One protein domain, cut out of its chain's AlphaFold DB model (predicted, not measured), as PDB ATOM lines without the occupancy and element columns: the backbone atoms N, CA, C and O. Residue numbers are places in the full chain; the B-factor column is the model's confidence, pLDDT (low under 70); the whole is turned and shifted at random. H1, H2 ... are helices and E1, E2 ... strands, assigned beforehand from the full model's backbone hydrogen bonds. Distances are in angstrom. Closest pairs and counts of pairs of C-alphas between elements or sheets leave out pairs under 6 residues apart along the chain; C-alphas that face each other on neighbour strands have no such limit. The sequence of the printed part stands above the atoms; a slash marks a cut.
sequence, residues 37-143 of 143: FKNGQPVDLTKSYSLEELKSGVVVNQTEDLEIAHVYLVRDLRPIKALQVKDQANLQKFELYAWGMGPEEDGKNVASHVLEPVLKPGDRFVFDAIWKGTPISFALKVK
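What this domain is: This is residues 37 to 143 of the 143 residues of an uncharacterized protein of Rufibacter sp. NBS58-1 (UniProt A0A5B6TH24). A twisted wall of four strands has the short helix H3 over one face and the other face bare. H2 grazes this sheet, H1 packs on H3, and the long loop of residues 102 to 123 leads from H3 back to E3. The 107 printed residues have three named helices and four strands, in the order H1 E1 E2 H2 H3 E3 E4; the antiparallel sheet runs E2 E1 E3 E4. The class is mixed, helices and strands, with under half of the residues in named elements. The whole is compact, with a radius of gyration of the C-alphas of 13.3 A and spans of 35 by 32 by 23 A.

How they stand to each other: Start at the hairpin of E1, residues 66 to 75, and E2, residues 78 to 85; N 71 and O 83 are 2.8 A apart, within hydrogen-bond range. E3, residues 124 to 131, is antiparallel to E1, with N 72 and O 126 at 2.8 A. E3 forms a hairpin with E4, residues 134 to 142, with N 127 and O 138 at 2.9 A. H3, residues 96 to 101, is on the sheet at a height of 9.5 A, over E1; the C-alphas of Leu 73 and Gly 100 come closest, 6.9 A. H2, residues 88 to 91, only grazes the sheet. E2, H2 H3 and E3 make a split strand-helix-strand unit, E1 between its strands, with a right-handed crossover. H1, residues 51 to 55, touches H3, closest at the C-alphas of Lys 55 and Tyr 97, 5.4 A. In H1 and H3 every O i to N i+4 pair is within hydrogen-bond range; H2 is too short for one.

Where its parts are: Find C-alpha 66 at (-46.574, -7.164, -25.972); from there E1 runs 25.8 A. E2 covers 19.9 A and bends by 60 degrees at residue 81; E3 covers 21.2 A. E4 runs 26.5 A to C-alpha 142 at (-40.386, -30.902, -26.572).

The domain as a whole: The farthest C-alphas, of Leu 115 and Lys 132, are 36.6 A apart. The printed part has no cut. The link from H3 to E3 is long, 22 residues; pLDDT is under 70 in 25 residues, among them 103 to 117.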
ATOM      1  N   PHE A  37     -36.287 -16.864 -29.794       79.94
ATOM      2  CA  PHE A  37     -35.004 -16.896 -30.475       79.94
ATOM      3  C   PHE A  37     -34.081 -17.917 -29.834       79.94
ATOM      4  O   PHE A  37     -34.044 -18.069 -28.617       79.94
ATOM      5  N   LYS A  38     -33.288 -18.577 -30.672       80.75
ATOM      6  CA  LYS A  38     -32.191 -19.454 -30.273       80.75
ATOM      7  C   LYS A  38     -30.940 -18.979 -30.997       80.75
ATOM      8  O   LYS A  38     -30.929 -18.938 -32.226       80.75
ATOM      9  N   ASN A  39     -29.894 -18.603 -30.261       79.62
ATOM     10  CA  ASN A  39     -28.657 -18.054 -30.843       79.62
ATOM     11  C   ASN A  39     -28.911 -16.873 -31.812       79.62
ATOM     12  O   ASN A  39     -28.302 -16.789 -32.877       79.62
ATOM     13  N   GLY A  40     -29.865 -15.996 -31.479       75.81
ATOM     14  CA  GLY A  40     -30.241 -14.842 -32.307       75.81
ATOM     15  C   GLY A  40     -31.049 -15.170 -33.569       75.81
ATOM     16  O   GLY A  40     -31.397 -14.257 -34.310       75.81
ATOM     17  N   GLN A  41     -31.377 -16.442 -33.815       82.12
ATOM     18  CA  GLN A  41     -32.230 -16.867 -34.927       82.12
ATOM     19  C   GLN A  41     -33.656 -17.162 -34.442       82.12
ATOM     20  O   GLN A  41     -33.805 -17.751 -33.366       82.12
ATOM     21  N   PRO A  42     -34.697 -16.796 -35.212       82.19
ATOM     22  CA  PRO A  42     -36.075 -17.137 -34.880       82.19
ATOM     23  C   PRO A  42     -36.271 -18.647 -34.729       82.19
ATOM     24  O   PRO A  42     -35.753 -19.446 -35.514       82.19
ATOM     25  N   VAL A  43     -37.035 -19.040 -33.715       85.25
ATOM     26  CA  VAL A  43     -37.411 -20.436 -33.487       85.25
ATOM     27  C   VAL A  43     -38.534 -20.831 -34.441       85.25
ATOM     28  O   VAL A  43     -39.561 -20.167 -34.547       85.25
ATOM     29  N   ASP A  44     -38.354 -21.962 -35.114       86.06
ATOM     30  CA  ASP A  44     -39.359 -22.558 -35.983       86.06
ATOM     31  C   ASP A  44     -40.375 -23.344 -35.146       86.06
ATOM     32  O   ASP A  44     -40.156 -24.498 -34.771       86.06
ATOM     33  N   LEU A  45     -41.518 -22.716 -34.881       83.88
ATOM     34  CA  LEU A  45     -42.605 -23.262 -34.063       83.88
ATOM     35  C   LEU A  45     -43.260 -24.526 -34.657       83.88
ATOM     36  O   LEU A  45     -44.048 -25.189 -33.983       83.88
ATOM     37  N   THR A  46     -42.955 -24.886 -35.910       84.62
ATOM     38  CA  THR A  46     -43.449 -26.134 -36.518       84.62
ATOM     39  C   THR A  46     -42.622 -27.355 -36.113       84.62
ATOM     40  O   THR A  46     -43.095 -28.491 -36.223       84.62
ATOM     41  N   LYS A  47     -41.399 -27.137 -35.613       87.06
ATOM     42  CA  LYS A  47     -40.464 -28.191 -35.212       87.06
ATOM     43  C   LYS A  47     -40.603 -28.544 -33.735       87.06
ATOM     44  O   LYS A  47     -41.151 -27.806 -32.923       87.06
ATOM     45  N   SER A  48     -40.091 -29.726 -33.400       88.81
ATOM     46  CA  SER A  48     -39.918 -30.165 -32.014       88.81
ATOM     47  C   SER A  48     -38.445 -30.084 -31.627       88.81
ATOM     48  O   SER A  48     -37.570 -30.455 -32.421       88.81
ATOM     49  N   TYR A  49     -38.184 -29.624 -30.412       89.25
ATOM     50  CA  TYR A  49     -36.848 -29.326 -29.903       89.25
ATOM     51  C   TYR A  49     -36.506 -30.263 -28.753       89.25
ATOM     52  O   TYR A  49     -37.351 -30.514 -27.896       89.25
ATOM     53  N   SER A  50     -35.292 -30.812 -28.752       89.75
ATOM     54  CA  SER A  50     -34.844 -31.635 -27.628       89.75
ATOM     55  C   SER A  50     -34.565 -30.777 -26.396       89.75
ATOM     56  O   SER A  50     -34.348 -29.568 -26.501       89.75
ATOM     57  N   LEU A  51     -34.509 -31.406 -25.222       86.94
ATOM     58  CA  LEU A  51     -34.123 -30.720 -23.984       86.94
ATOM     59  C   LEU A  51     -32.769 -30.001 -24.108       86.94
ATOM     60  O   LEU A  51     -32.647 -28.859 -23.677       86.94
ATOM     61  N   GLU A  52     -31.784 -30.620 -24.763       85.19
ATOM     62  CA  GLU A  52     -30.474 -29.998 -25.011       85.19
ATOM     63  C   GLU A  52     -30.577 -28.777 -25.939       85.19
ATOM     64  O   GLU A  52     -29.918 -27.759 -25.722       85.19
ATOM     65  N   GLU A  53     -31.444 -28.830 -26.957       85.81
ATOM     66  CA  GLU A  53     -31.688 -27.681 -27.832       85.81
ATOM     67  C   GLU A  53     -32.353 -26.522 -27.081       85.81
ATOM     68  O   GLU A  53     -32.020 -25.365 -27.334       85.81
ATOM     69  N   LEU A  54     -33.258 -26.819 -26.150       84.19
ATOM     70  CA  LEU A  54     -33.924 -25.810 -25.325       84.19
ATOM     71  C   LEU A  54     -32.970 -25.197 -24.294       84.19
ATOM     72  O   LEU A  54     -32.992 -23.983 -24.098       84.19
ATOM     73  N   LYS A  55     -32.096 -26.021 -23.701       81.88
ATOM     74  CA  LYS A  55     -31.044 -25.610 -22.760       81.88
ATOM     75  C   LYS A  55     -30.046 -24.635 -23.374       81.88
ATOM     76  O   LYS A  55     -29.471 -23.818 -22.668       81.88
ATOM     77  N   SER A  56     -29.863 -24.673 -24.693       76.19
ATOM     78  CA  SER A  56     -29.034 -23.694 -25.409       76.19
ATOM     79  C   SER A  56     -29.692 -22.312 -25.589       76.19
ATOM     80  O   SER A  56     -29.367 -21.598 -26.534       76.19
ATOM     81  N   GLY A  57     -30.598 -21.925 -24.685       69.31
ATOM     82  CA  GLY A  57     -31.070 -20.548 -24.549       69.31
ATOM     83  C   GLY A  57     -32.150 -20.157 -25.548       69.31
ATOM     84  O   GLY A  57     -31.999 -19.158 -26.251       69.31
ATOM     85  N   VAL A  58     -33.249 -20.921 -25.617       76.81
ATOM     86  CA  VAL A  58     -34.461 -20.386 -26.252       76.81
ATOM     87  C   VAL A  58     -35.036 -19.282 -25.363       76.81
ATOM     88  O   VAL A  58     -35.570 -19.554 -24.284       76.81
ATOM     89  N   VAL A  59     -34.913 -18.046 -25.837       75.62
ATOM     90  CA  VAL A  59     -35.257 -16.815 -25.117       75.62
ATOM     91  C   VAL A  59     -36.314 -16.018 -25.865       75.62
ATOM     92  O   VAL A  59     -36.428 -16.128 -27.088       75.62
ATOM     93  N   VAL A  60     -37.073 -15.193 -25.148       73.44
ATOM     94  CA  VAL A  60     -37.997 -14.242 -25.774       73.44
ATOM     95  C   VAL A  60     -37.318 -12.882 -25.912       73.44
ATOM     96  O   VAL A  60     -37.160 -12.191 -24.917       73.44
ATOM     97  N   ASN A  61     -36.904 -12.482 -27.120       65.62
ATOM     98  CA  ASN A  61     -36.106 -11.252 -27.308       65.62
ATOM     99  C   ASN A  61     -36.895 -10.056 -27.852       65.62
ATOM    100  O   ASN A  61     -36.465  -8.920 -27.666       65.62
ATOM    101  N   GLN A  62     -38.025 -10.276 -28.528       65.56
ATOM    102  CA  GLN A  62     -38.769  -9.199 -29.183       65.56
ATOM    103  C   GLN A  62     -40.146  -9.045 -28.546       65.56
ATOM    104  O   GLN A  62     -41.075  -9.784 -28.847       65.56
ATOM    105  N   THR A  63     -40.257  -8.094 -27.623       65.06
ATOM    106  CA  THR A  63     -41.448  -7.907 -26.777       65.06
ATOM    107  C   THR A  63     -42.117  -6.556 -26.980       65.06
ATOM    108  O   THR A  63     -43.018  -6.206 -26.223       65.06
ATOM    109  N   GLU A  64     -41.649  -5.772 -27.955       67.25
ATOM    110  CA  GLU A  64     -42.256  -4.486 -28.285       67.25
ATOM    111  C   GLU A  64     -43.748  -4.675 -28.561       67.25
ATOM    112  O   GLU A  64     -44.149  -5.529 -29.358       67.25
ATOM    113  N   ASP A  65     -44.558  -3.890 -27.850       72.56
ATOM    114  CA  ASP A  65     -46.019  -3.889 -27.917       72.56
ATOM    115  C   ASP A  65     -46.712  -5.167 -27.406       72.56
ATOM    116  O   ASP A  65     -47.894  -5.393 -27.686       72.56
ATOM    117  N   LEU A  66     -45.993  -6.024 -26.672       74.62
ATOM    118  CA  LEU A  66     -46.574  -7.164 -25.972       74.62
ATOM    119  C   LEU A  66     -47.197  -6.695 -24.652       74.62
ATOM    120  O   LEU A  66     -46.496  -6.265 -23.739       74.62
ATOM    121  N   GLU A  67     -48.518  -6.790 -24.549       75.88
ATOM    122  CA  GLU A  67     -49.270  -6.223 -23.425       75.88
ATOM    123  C   GLU A  67     -49.327  -7.186 -22.234       75.88
ATOM    124  O   GLU A  67     -49.083  -6.811 -21.088       75.88
ATOM    125  N   ILE A  68     -49.674  -8.445 -22.504       72.06
ATOM    126  CA  ILE A  68     -49.809  -9.508 -21.504       72.06
ATOM    127  C   ILE A  68     -49.395 -10.811 -22.169       72.06
ATOM    128  O   ILE A  68     -49.846 -11.090 -23.280       72.06
ATOM    129  N   ALA A  69     -48.613 -11.629 -21.470       81.56
ATOM    130  CA  ALA A  69     -48.322 -12.992 -21.884       81.56
ATOM    131  C   ALA A  69     -48.637 -13.994 -20.781       81.56
ATOM    132  O   ALA A  69     -48.324 -13.789 -19.610       81.56
ATOM    133  N   HIS A  70     -49.214 -15.112 -21.185       84.88
ATOM    134  CA  HIS A  70     -49.371 -16.300 -20.377       84.88
ATOM    135  C   HIS A  70     -48.515 -17.394 -20.997       84.88
ATOM    136  O   HIS A  70     -48.641 -17.706 -22.181       84.88
ATOM    137  N   VAL A  71     -47.632 -17.964 -20.190       85.62
ATOM    138  CA  VAL A  71     -46.789 -19.088 -20.577       85.62
ATOM    139  C   VAL A  71     -47.246 -20.297 -19.788       85.62
ATOM    140  O   VAL A  71     -47.317 -20.249 -18.562       85.62
ATOM    141  N   TYR A  72     -47.537 -21.385 -20.485       87.38
ATOM    142  CA  TYR A  72     -47.946 -22.643 -19.882       87.38
ATOM    143  C   TYR A  72     -46.971 -23.745 -20.262       87.38
ATOM    144  O   TYR A  72     -46.574 -23.861 -21.418       87.38
ATOM    145  N   LEU A  73     -46.637 -24.597 -19.303       89.31
ATOM    146  CA  LEU A  73     -46.061 -25.906 -19.568       89.31
ATOM    147  C   LEU A  73     -47.192 -26.928 -19.515       89.31
ATOM    148  O   LEU A  73     -47.849 -27.061 -18.486       89.31
ATOM    149  N   VAL A  74     -47.439 -27.628 -20.615       89.56
ATOM    150  CA  VAL A  74     -48.570 -28.546 -20.781       89.56
ATOM    151  C   VAL A  74     -48.057 -29.950 -21.073       89.56
ATOM    152  O   VAL A  74     -47.222 -30.135 -21.960       89.56
ATOM    153  N   ARG A  75     -48.619 -30.946 -20.384       88.88
ATOM    154  CA  ARG A  75     -48.453 -32.370 -20.707       88.88
ATOM    155  C   ARG A  75     -49.793 -32.950 -21.101       88.88
ATOM    156  O   ARG A  75     -50.785 -32.772 -20.394       88.88
ATOM    157  N   ASP A  76     -49.813 -33.617 -22.246       86.81
ATOM    158  CA  ASP A  76     -51.028 -34.086 -22.907       86.81
ATOM    159  C   ASP A  76     -52.023 -32.939 -23.149       86.81
ATOM    160  O   ASP A  76     -51.924 -32.235 -24.157       86.81
ATOM    161  N   LEU A  77     -52.954 -32.739 -22.211       81.75
ATOM    162  CA  LEU A  77     -53.999 -31.710 -22.217       81.75
ATOM    163  C   LEU A  77     -54.092 -30.948 -20.883       81.75
ATOM    164  O   LEU A  77     -55.066 -30.235 -20.649       81.75
ATOM    165  N   ARG A  78     -53.123 -31.125 -19.977       80.81
ATOM    166  CA  ARG A  78     -53.148 -30.542 -18.629       80.81
ATOM    167  C   ARG A  78     -52.010 -29.534 -18.454       80.81
ATOM    168  O   ARG A  78     -50.855 -29.908 -18.676       80.81
ATOM    169  N   PRO A  79     -52.304 -28.287 -18.043       84.06
ATOM    170  CA  PRO A  79     -51.278 -27.362 -17.584       84.06
ATOM    171  C   PRO A  79     -50.617 -27.931 -16.327       84.06
ATOM    172  O   PRO A  79     -51.305 -28.338 -15.395       84.06
ATOM    173  N   ILE A  80     -49.290 -27.974 -16.328       85.88
ATOM    174  CA  ILE A  80     -48.469 -28.382 -15.186       85.88
ATOM    175  C   ILE A  80     -47.831 -27.165 -14.518       85.88
ATOM    176  O   ILE A  80     -47.600 -27.179 -13.317       85.88
ATOM    177  N   LYS A  81     -47.540 -26.118 -15.299       84.62
ATOM    178  CA  LYS A  81     -46.989 -24.854 -14.808       84.62
ATOM    179  C   LYS A  81     -47.592 -23.706 -15.601       84.62
ATOM    180  O   LYS A  81     -47.787 -23.843 -16.811       84.62
ATOM    181  N   ALA A  82     -47.871 -22.592 -14.940       85.25
ATOM    182  CA  ALA A  82     -48.390 -21.390 -15.578       85.25
ATOM    183  C   ALA A  82     -47.653 -20.155 -15.058       85.25
ATOM    184  O   ALA A  82     -47.321 -20.064 -13.880       85.25
ATOM    185  N   LEU A  83     -47.403 -19.201 -15.944       82.50
ATOM    186  CA  LEU A  83     -46.817 -17.916 -15.606       82.50
ATOM    187  C   LEU A  83     -47.560 -16.826 -16.362       82.50
ATOM    188  O   LEU A  83     -47.620 -16.846 -17.588       82.50
ATOM    189  N   GLN A  84     -48.090 -15.852 -15.628       83.00
ATOM    190  CA  GLN A  84     -48.577 -14.612 -16.213       83.00
ATOM    191  C   GLN A  84     -47.473 -13.560 -16.121       83.00
ATOM    192  O   GLN A  84     -47.087 -13.144 -15.029       83.00
ATOM    193  N   VAL A  85     -46.997 -13.097 -17.269       75.88
ATOM    194  CA  VAL A  85     -46.026 -12.012 -17.371       75.88
ATOM    195  C   VAL A  85     -46.761 -10.759 -17.826       75.88
ATOM    196  O   VAL A  85     -47.268 -10.686 -18.945       75.88
ATOM    197  N   LYS A  86     -46.848  -9.778 -16.924       72.31
ATOM    198  CA  LYS A  86     -47.446  -8.456 -17.190       72.31
ATOM    199  C   LYS A  86     -46.409  -7.379 -17.499       72.31
ATOM    200  O   LYS A  86     -46.769  -6.292 -17.922       72.31
ATOM    201  N   ASP A  87     -45.142  -7.667 -17.223       71.25
ATOM    202  CA  ASP A  87     -44.043  -6.727 -17.395       71.25
ATOM    203  C   ASP A  87     -43.174  -7.158 -18.578       71.25
ATOM    204  O   ASP A  87     -42.577  -8.240 -18.578       71.25
ATOM    205  N   GLN A  88     -43.102  -6.282 -19.576       68.25
ATOM    206  CA  GLN A  88     -42.320  -6.458 -20.791       68.25
ATOM    207  C   GLN A  88     -40.832  -6.719 -20.495       68.25
ATOM    208  O   GLN A  88     -40.203  -7.515 -21.198       68.25
ATOM    209  N   ALA A  89     -40.275  -6.101 -19.447       68.44
ATOM    210  CA  ALA A  89     -38.868  -6.252 -19.074       68.44
ATOM    211  C   ALA A  89     -38.548  -7.664 -18.559       68.44
ATOM    212  O   ALA A  89     -37.482  -8.210 -18.856       68.44
ATOM    213  N   ASN A  90     -39.489  -8.279 -17.837       66.06
ATOM    214  CA  ASN A  90     -39.351  -9.656 -17.358       66.06
ATOM    215  C   ASN A  90     -39.446 -10.663 -18.506       66.06
ATOM    216  O   ASN A  90     -38.804 -11.711 -18.470       66.06
ATOM    217  N   LEU A  91     -40.202 -10.330 -19.554       70.69
ATOM    218  CA  LEU A  91     -40.368 -11.208 -20.699       70.69
ATOM    219  C   LEU A  91     -39.136 -11.221 -21.620       70.69
ATOM    220  O   LEU A  91     -38.790 -12.281 -22.123       70.69
ATOM    221  N   GLN A  92     -38.416 -10.099 -21.769       68.50
ATOM    222  CA  GLN A  92     -37.191 -10.010 -22.596       68.50
ATOM    223  C   GLN A  92     -36.048 -10.932 -22.150       68.50
ATOM    224  O   GLN A  92     -35.109 -11.187 -22.899       68.50
ATOM    225  N   LYS A  93     -36.085 -11.381 -20.895       66.88
ATOM    226  CA  LYS A  93     -35.065 -12.250 -20.297       66.88
ATOM    227  C   LYS A  93     -35.616 -13.636 -19.977       66.88
ATOM    228  O   LYS A  93     -34.981 -14.398 -19.255       66.88
ATOM    229  N   PHE A  94     -36.808 -13.950 -20.476       76.31
ATOM    230  CA  PHE A  94     -37.474 -15.197 -20.156       76.31
ATOM    231  C   PHE A  94     -36.836 -16.359 -20.925       76.31
ATOM    232  O   PHE A  94     -36.936 -16.440 -22.151       76.31
ATOM    233  N   GLU A  95     -36.188 -17.260 -20.190       82.75
ATOM    234  CA  GLU A  95     -35.566 -18.470 -20.723       82.75
ATOM    235  C   GLU A  95     -36.467 -19.686 -20.464       82.75
ATOM    236  O   GLU A  95     -36.688 -20.092 -19.318       82.75
ATOM    237  N   LEU A  96     -36.978 -20.294 -21.541       81.62
ATOM    238  CA  LEU A  96     -37.970 -21.375 -21.453       81.62
ATOM    239  C   LEU A  96     -37.464 -22.593 -20.679       81.62
ATOM    240  O   LEU A  96     -38.198 -23.163 -19.872       81.62
ATOM    241  N   TYR A  97     -36.226 -23.012 -20.947       85.88
ATOM    242  CA  TYR A  97     -35.658 -24.210 -20.337       85.88
ATOM    243  C   TYR A  97     -35.461 -24.025 -18.832       85.88
ATOM    244  O   TYR A  97     -35.920 -24.857 -18.050       85.88
ATOM    245  N   ALA A  98     -34.846 -22.911 -18.426       83.88
ATOM    246  CA  ALA A  98     -34.653 -22.581 -17.019       83.88
ATOM    247  C   ALA A  98     -35.993 -22.500 -16.272       83.88
ATOM    248  O   ALA A  98     -36.131 -23.092 -15.202       83.88
ATOM    249  N   TRP A  99     -37.012 -21.862 -16.860       84.12
ATOM    250  CA  TRP A  99     -38.342 -21.801 -16.253       84.12
ATOM    251  C   TRP A  99     -39.030 -23.172 -16.181       84.12
ATOM    252  O   TRP A  99     -39.618 -23.494 -15.153       84.12
ATOM    253  N   GLY A 100     -38.957 -23.996 -17.231       84.12
ATOM    254  CA  GLY A 100     -39.577 -25.326 -17.245       84.12
ATOM    255  C   GLY A 100     -38.917 -26.332 -16.293       84.12
ATOM    256  O   GLY A 100     -39.587 -27.234 -15.790       84.12
ATOM    257  N   MET A 101     -37.618 -26.174 -16.031       84.31
ATOM    258  CA  MET A 101     -36.854 -27.017 -15.103       84.31
ATOM    259  C   MET A 101     -36.873 -26.499 -13.662       84.31
ATOM    260  O   MET A 101     -36.741 -27.293 -12.732       84.31
ATOM    261  N   GLY A 102     -36.991 -25.183 -13.481       73.50
ATOM    262  CA  GLY A 102     -36.969 -24.536 -12.176       73.50
ATOM    263  C   GLY A 102     -38.229 -24.815 -11.349       73.50
ATOM    264  O   GLY A 102     -39.285 -25.137 -11.913       73.50
ATOM    265  N   PRO A 103     -38.144 -24.652 -10.016       65.81
ATOM    266  CA  PRO A 103     -39.298 -24.787  -9.137       65.81
ATOM    267  C   PRO A 103     -40.407 -23.802  -9.529       65.81
ATOM    268  O   PRO A 103     -40.190 -22.824 -10.256       65.81
ATOM    269  N   GLU A 104     -41.631 -24.085  -9.101       59.50
ATOM    270  CA  GLU A 104     -42.717 -23.116  -9.198       59.50
ATOM    271  C   GLU A 104     -42.392 -21.949  -8.254       59.50
ATOM    272  O   GLU A 104     -42.305 -22.130  -7.042       59.50
ATOM    273  N   GLU A 105     -42.102 -20.766  -8.802       55.78
ATOM    274  CA  GLU A 105     -42.037 -19.562  -7.977       55.78
ATOM    275  C   GLU A 105     -43.477 -19.177  -7.638       55.78
ATOM    276  O   GLU A 105     -44.287 -19.016  -8.551       55.78
ATOM    277  N   ASP A 106     -43.785 -19.078  -6.340       42.47
ATOM    278  CA  ASP A 106     -45.104 -18.774  -5.770       42.47
ATOM    279  C   ASP A 106     -45.700 -17.469  -6.340       42.47
ATOM    280  O   ASP A 106     -45.670 -16.388  -5.742       42.47
ATOM    281  N   GLY A 107     -46.300 -17.571  -7.520       40.72
ATOM    282  CA  GLY A 107     -47.221 -16.597  -8.067       40.72
ATOM    283  C   GLY A 107     -48.588 -16.866  -7.462       40.72
ATOM    284  O   GLY A 107     -49.295 -17.765  -7.906       40.72
ATOM    285  N   LYS A 108     -48.945 -16.108  -6.421       40.16
ATOM    286  CA  LYS A 108     -50.266 -16.117  -5.771       40.16
ATOM    287  C   LYS A 108     -51.391 -16.433  -6.776       40.16
ATOM    288  O   LYS A 108     -51.679 -15.616  -7.648       40.16
ATOM    289  N   ASN A 109     -52.060 -17.566  -6.545       40.75
ATOM    290  CA  ASN A 109     -53.212 -18.116  -7.271       40.75
ATOM    291  C   ASN A 109     -52.885 -18.856  -8.583       40.75
ATOM    292  O   ASN A 109     -53.043 -18.282  -9.650       40.75
ATOM    293  N   VAL A 110     -52.535 -20.145  -8.510       36.34
ATOM    294  CA  VAL A 110     -53.310 -21.316  -8.995       36.34
ATOM    295  C   VAL A 110     -52.575 -22.572  -8.489       36.34
ATOM    296  O   VAL A 110     -51.354 -22.613  -8.462       36.34
ATOM    297  N   ALA A 111     -53.316 -23.565  -7.999       38.16
ATOM    298  CA  ALA A 111     -52.788 -24.734  -7.297       38.16
ATOM    299  C   ALA A 111     -51.991 -25.697  -8.196       38.16
ATOM    300  O   ALA A 111     -52.584 -26.236  -9.128       38.16
ATOM    301  N   SER A 112     -50.731 -26.004  -7.850       43.22
ATOM    302  CA  SER A 112     -50.080 -27.297  -8.143       43.22
ATOM    303  C   SER A 112     -48.655 -27.394  -7.553       43.22
ATOM    304  O   SER A 112     -47.678 -27.213  -8.263       43.22
ATOM    305  N   HIS A 113     -48.502 -27.799  -6.283       39.22
ATOM    306  CA  HIS A 113     -47.191 -28.175  -5.723       39.22
ATOM    307  C   HIS A 113     -46.490 -29.258  -6.574       39.22
ATOM    308  O   HIS A 113     -46.801 -30.443  -6.443       39.22
ATOM    309  N   VAL A 114     -45.513 -28.882  -7.409       47.88
ATOM    310  CA  VAL A 114     -44.617 -29.830  -8.099       47.88
ATOM    311  C   VAL A 114     -43.172 -29.542  -7.687       47.88
ATOM    312  O   VAL A 114     -42.597 -28.523  -8.051       47.88
ATOM    313  N   LEU A 115     -42.598 -30.458  -6.899       49.06
ATOM    314  CA  LEU A 115     -41.241 -30.397  -6.327       49.06
ATOM    315  C   LEU A 115     -40.165 -31.094  -7.195       49.06
ATOM    316  O   LEU A 115     -39.046 -31.303  -6.738       49.06
ATOM    317  N   GLU A 116     -40.473 -31.450  -8.444       53.06
ATOM    318  CA  GLU A 116     -39.564 -32.145  -9.372       53.06
ATOM    319  C   GLU A 116     -39.389 -31.361 -10.683       53.06
ATOM    320  O   GLU A 116     -40.287 -30.592 -11.036       53.06
ATOM    321  N   PRO A 117     -38.280 -31.550 -11.436       57.81
ATOM    322  CA  PRO A 117     -38.117 -30.940 -12.755       57.81
ATOM    323  C   PRO A 117     -39.315 -31.294 -13.637       57.81
ATOM    324  O   PRO A 117     -39.572 -32.459 -13.956       57.81
ATOM    325  N   VAL A 118     -40.086 -30.266 -13.985       70.12
ATOM    326  CA  VAL A 118     -41.415 -30.449 -14.565       70.12
ATOM    327  C   VAL A 118     -41.318 -30.880 -16.027       70.12
ATOM    328  O   VAL A 118     -42.151 -31.666 -16.480       70.12
ATOM    329  N   LEU A 119     -40.289 -30.412 -16.737       86.00
ATOM    330  CA  LEU A 119     -40.130 -30.566 -18.180       86.00
ATOM    331  C   LEU A 119     -39.662 -31.969 -18.598       86.00
ATOM    332  O   LEU A 119     -38.604 -32.442 -18.181       86.00
ATOM    333  N   LYS A 120     -40.424 -32.618 -19.481       88.31
ATOM    334  CA  LYS A 120     -40.139 -33.945 -20.048       88.31
ATOM    335  C   LYS A 120     -40.358 -33.965 -21.568       88.31
ATOM    336  O   LYS A 120     -41.118 -33.148 -22.092       88.31
ATOM    337  N   PRO A 121     -39.736 -34.914 -22.294       89.50
ATOM    338  CA  PRO A 121     -40.100 -35.198 -23.680       89.50
ATOM    339  C   PRO A 121     -41.609 -35.424 -23.836       89.50
ATOM    340  O   PRO A 121     -42.221 -36.114 -23.022       89.50
ATOM    341  N   GLY A 122     -42.203 -34.839 -24.876       88.75
ATOM    342  CA  GLY A 122     -43.649 -34.856 -25.118       88.75
ATOM    343  C   GLY A 122     -44.411 -33.661 -24.533       88.75
ATOM    344  O   GLY A 122     -45.539 -33.395 -24.966       88.75
ATOM    345  N   ASP A 123     -43.798 -32.905 -23.619       91.56
ATOM    346  CA  ASP A 123     -44.381 -31.671 -23.098       91.56
ATOM    347  C   ASP A 123     -44.408 -30.562 -24.159       91.56
ATOM    348  O   ASP A 123     -43.766 -30.625 -25.217       91.56
ATOM    349  N   ARG A 124     -45.191 -29.519 -23.881       90.88
ATOM    350  CA  ARG A 124     -45.345 -28.359 -24.756       90.88
ATOM    351  C   ARG A 124     -45.292 -27.085 -23.941       90.88
ATOM    352  O   ARG A 124     -46.002 -26.964 -22.946       90.88
ATOM    353  N   PHE A 125     -44.525 -26.117 -24.415       88.69
ATOM    354  CA  PHE A 125     -44.687 -24.741 -23.975       88.69
ATOM    355  C   PHE A 125     -45.771 -24.096 -24.823       88.69
ATOM    356  O   PHE A 125     -45.647 -24.080 -26.044       88.69
ATOM    357  N   VAL A 126     -46.830 -23.598 -24.199       88.50
ATOM    358  CA  VAL A 126     -47.882 -22.822 -24.859       88.50
ATOM    359  C   VAL A 126     -47.713 -21.372 -24.450       88.50
ATOM    360  O   VAL A 126     -47.531 -21.073 -23.273       88.50
ATOM    361  N   PHE A 127     -47.744 -20.485 -25.431       85.75
ATOM    362  CA  PHE A 127     -47.620 -19.055 -25.233       85.75
ATOM    363  C   PHE A 127     -48.877 -18.383 -25.766       85.75
ATOM    364  O   PHE A 127     -49.125 -18.439 -26.970       85.75
ATOM    365  N   ASP A 128     -49.632 -17.748 -24.873       86.38
ATOM    366  CA  ASP A 128     -50.841 -16.994 -25.188       86.38
ATOM    367  C   ASP A 128     -50.644 -15.538 -24.784       86.38
ATOM    368  O   ASP A 128     -50.471 -15.230 -23.603       86.38
ATOM    369  N   ALA A 129     -50.691 -14.622 -25.741       84.25
ATOM    370  CA  ALA A 129     -50.437 -13.217 -25.477       84.25
ATOM    371  C   ALA A 129     -51.320 -12.280 -26.291       84.25
ATOM    372  O   ALA A 129     -51.985 -12.687 -27.241       84.25
ATOM    373  N   ILE A 130     -51.300 -11.005 -25.911       84.00
ATOM    374  CA  ILE A 130     -51.878  -9.909 -26.685       84.00
ATOM    375  C   ILE A 130     -50.723  -9.062 -27.214       84.00
ATOM    376  O   ILE A 130     -49.924  -8.540 -26.437       84.00
ATOM    377  N   TRP A 131     -50.635  -8.948 -28.538       79.75
ATOM    378  CA  TRP A 131     -49.648  -8.130 -29.233       79.75
ATOM    379  C   TRP A 131     -50.370  -7.083 -30.077       79.75
ATOM    380  O   TRP A 131     -51.120  -7.443 -30.988       79.75
ATOM    381  N   LYS A 132     -50.179  -5.795 -29.765       82.06
ATOM    382  CA  LYS A 132     -50.871  -4.679 -30.448       82.06
ATOM    383  C   LYS A 132     -52.395  -4.873 -30.501       82.06
ATOM    384  O   LYS A 132     -53.003  -4.781 -31.568       82.06
ATOM    385  N   GLY A 133     -53.008  -5.245 -29.377       81.50
ATOM    386  CA  GLY A 133     -54.438  -5.564 -29.292       81.50
ATOM    387  C   GLY A 133     -54.883  -6.848 -30.010       81.50
ATOM    388  O   GLY A 133     -56.070  -7.174 -29.983       81.50
ATOM    389  N   THR A 134     -53.971  -7.597 -30.640       79.94
ATOM    390  CA  THR A 134     -54.285  -8.849 -31.341       79.94
ATOM    391  C   THR A 134     -53.876 -10.051 -30.493       79.94
ATOM    392  O   THR A 134     -52.708 -10.153 -30.109       79.94
ATOM    393  N   PRO A 135     -54.791 -10.993 -30.203       83.56
ATOM    394  CA  PRO A 135     -54.425 -12.218 -29.516       83.56
ATOM    395  C   PRO A 135     -53.548 -13.089 -30.422       83.56
ATOM    396  O   PRO A 135     -53.873 -13.342 -31.584       83.56
ATOM    397  N   ILE A 136     -52.445 -13.572 -29.866       82.56
ATOM    398  CA  ILE A 136     -51.530 -14.513 -30.498       82.56
ATOM    399  C   ILE A 136     -51.368 -15.725 -29.586       82.56
ATOM    400  O   ILE A 136     -51.251 -15.593 -28.370       82.56
ATOM    401  N   SER A 137     -51.387 -16.912 -30.183       85.50
ATOM    402  CA  SER A 137     -51.230 -18.175 -29.471       85.50
ATOM    403  C   SER A 137     -50.404 -19.128 -30.307       85.50
ATOM    404  O   SER A 137     -50.627 -19.255 -31.514       85.50
ATOM    405  N   PHE A 138     -49.439 -19.788 -29.682       85.06
ATOM    406  CA  PHE A 138     -48.651 -20.817 -30.338       85.06
ATOM    407  C   PHE A 138     -47.992 -21.744 -29.317       85.06
ATOM    408  O   PHE A 138     -47.966 -21.475 -28.117       85.06
ATOM    409  N   ALA A 139     -47.466 -22.867 -29.805       87.69
ATOM    410  CA  ALA A 139     -46.875 -23.890 -28.959       87.69
ATOM    411  C   ALA A 139     -45.527 -24.377 -29.494       87.69
ATOM    412  O   ALA A 139     -45.371 -24.601 -30.693       87.69
ATOM    413  N   LEU A 140     -44.588 -24.610 -28.581       88.56
ATOM    414  CA  LEU A 140     -43.295 -25.233 -28.832       88.56
ATOM    415  C   LEU A 140     -43.301 -26.649 -28.252       88.56
ATOM    416  O   LEU A 140     -43.575 -26.835 -27.065       88.56
ATOM    417  N   LYS A 141     -43.003 -27.654 -29.079       91.25
ATOM    418  CA  LYS A 141     -43.011 -29.066 -28.665       91.25
ATOM    419  C   LYS A 141     -41.630 -29.519 -28.201       91.25
ATOM    420  O   LYS A 141     -40.638 -29.269 -28.892       91.25
ATOM    421  N   VAL A 142     -41.591 -30.245 -27.089       90.88
ATOM    422  CA  VAL A 142     -40.386 -30.902 -26.572       90.88
ATOM    423  C   VAL A 142     -40.335 -32.339 -27.092       90.88
ATOM    424  O   VAL A 142     -41.330 -33.060 -26.991       90.88
ATOM    425  N   LYS A 143     -39.200 -32.757 -27.657       89.81
ATOM    426  CA  LYS A 143     -38.954 -34.140 -28.109       89.81
ATOM    427  C   LYS A 143     -37.867 -34.831 -27.295       89.81
ATOM    428  O   LYS A 143     -36.982 -34.123 -26.765       89.81
TER     429      LYS A 143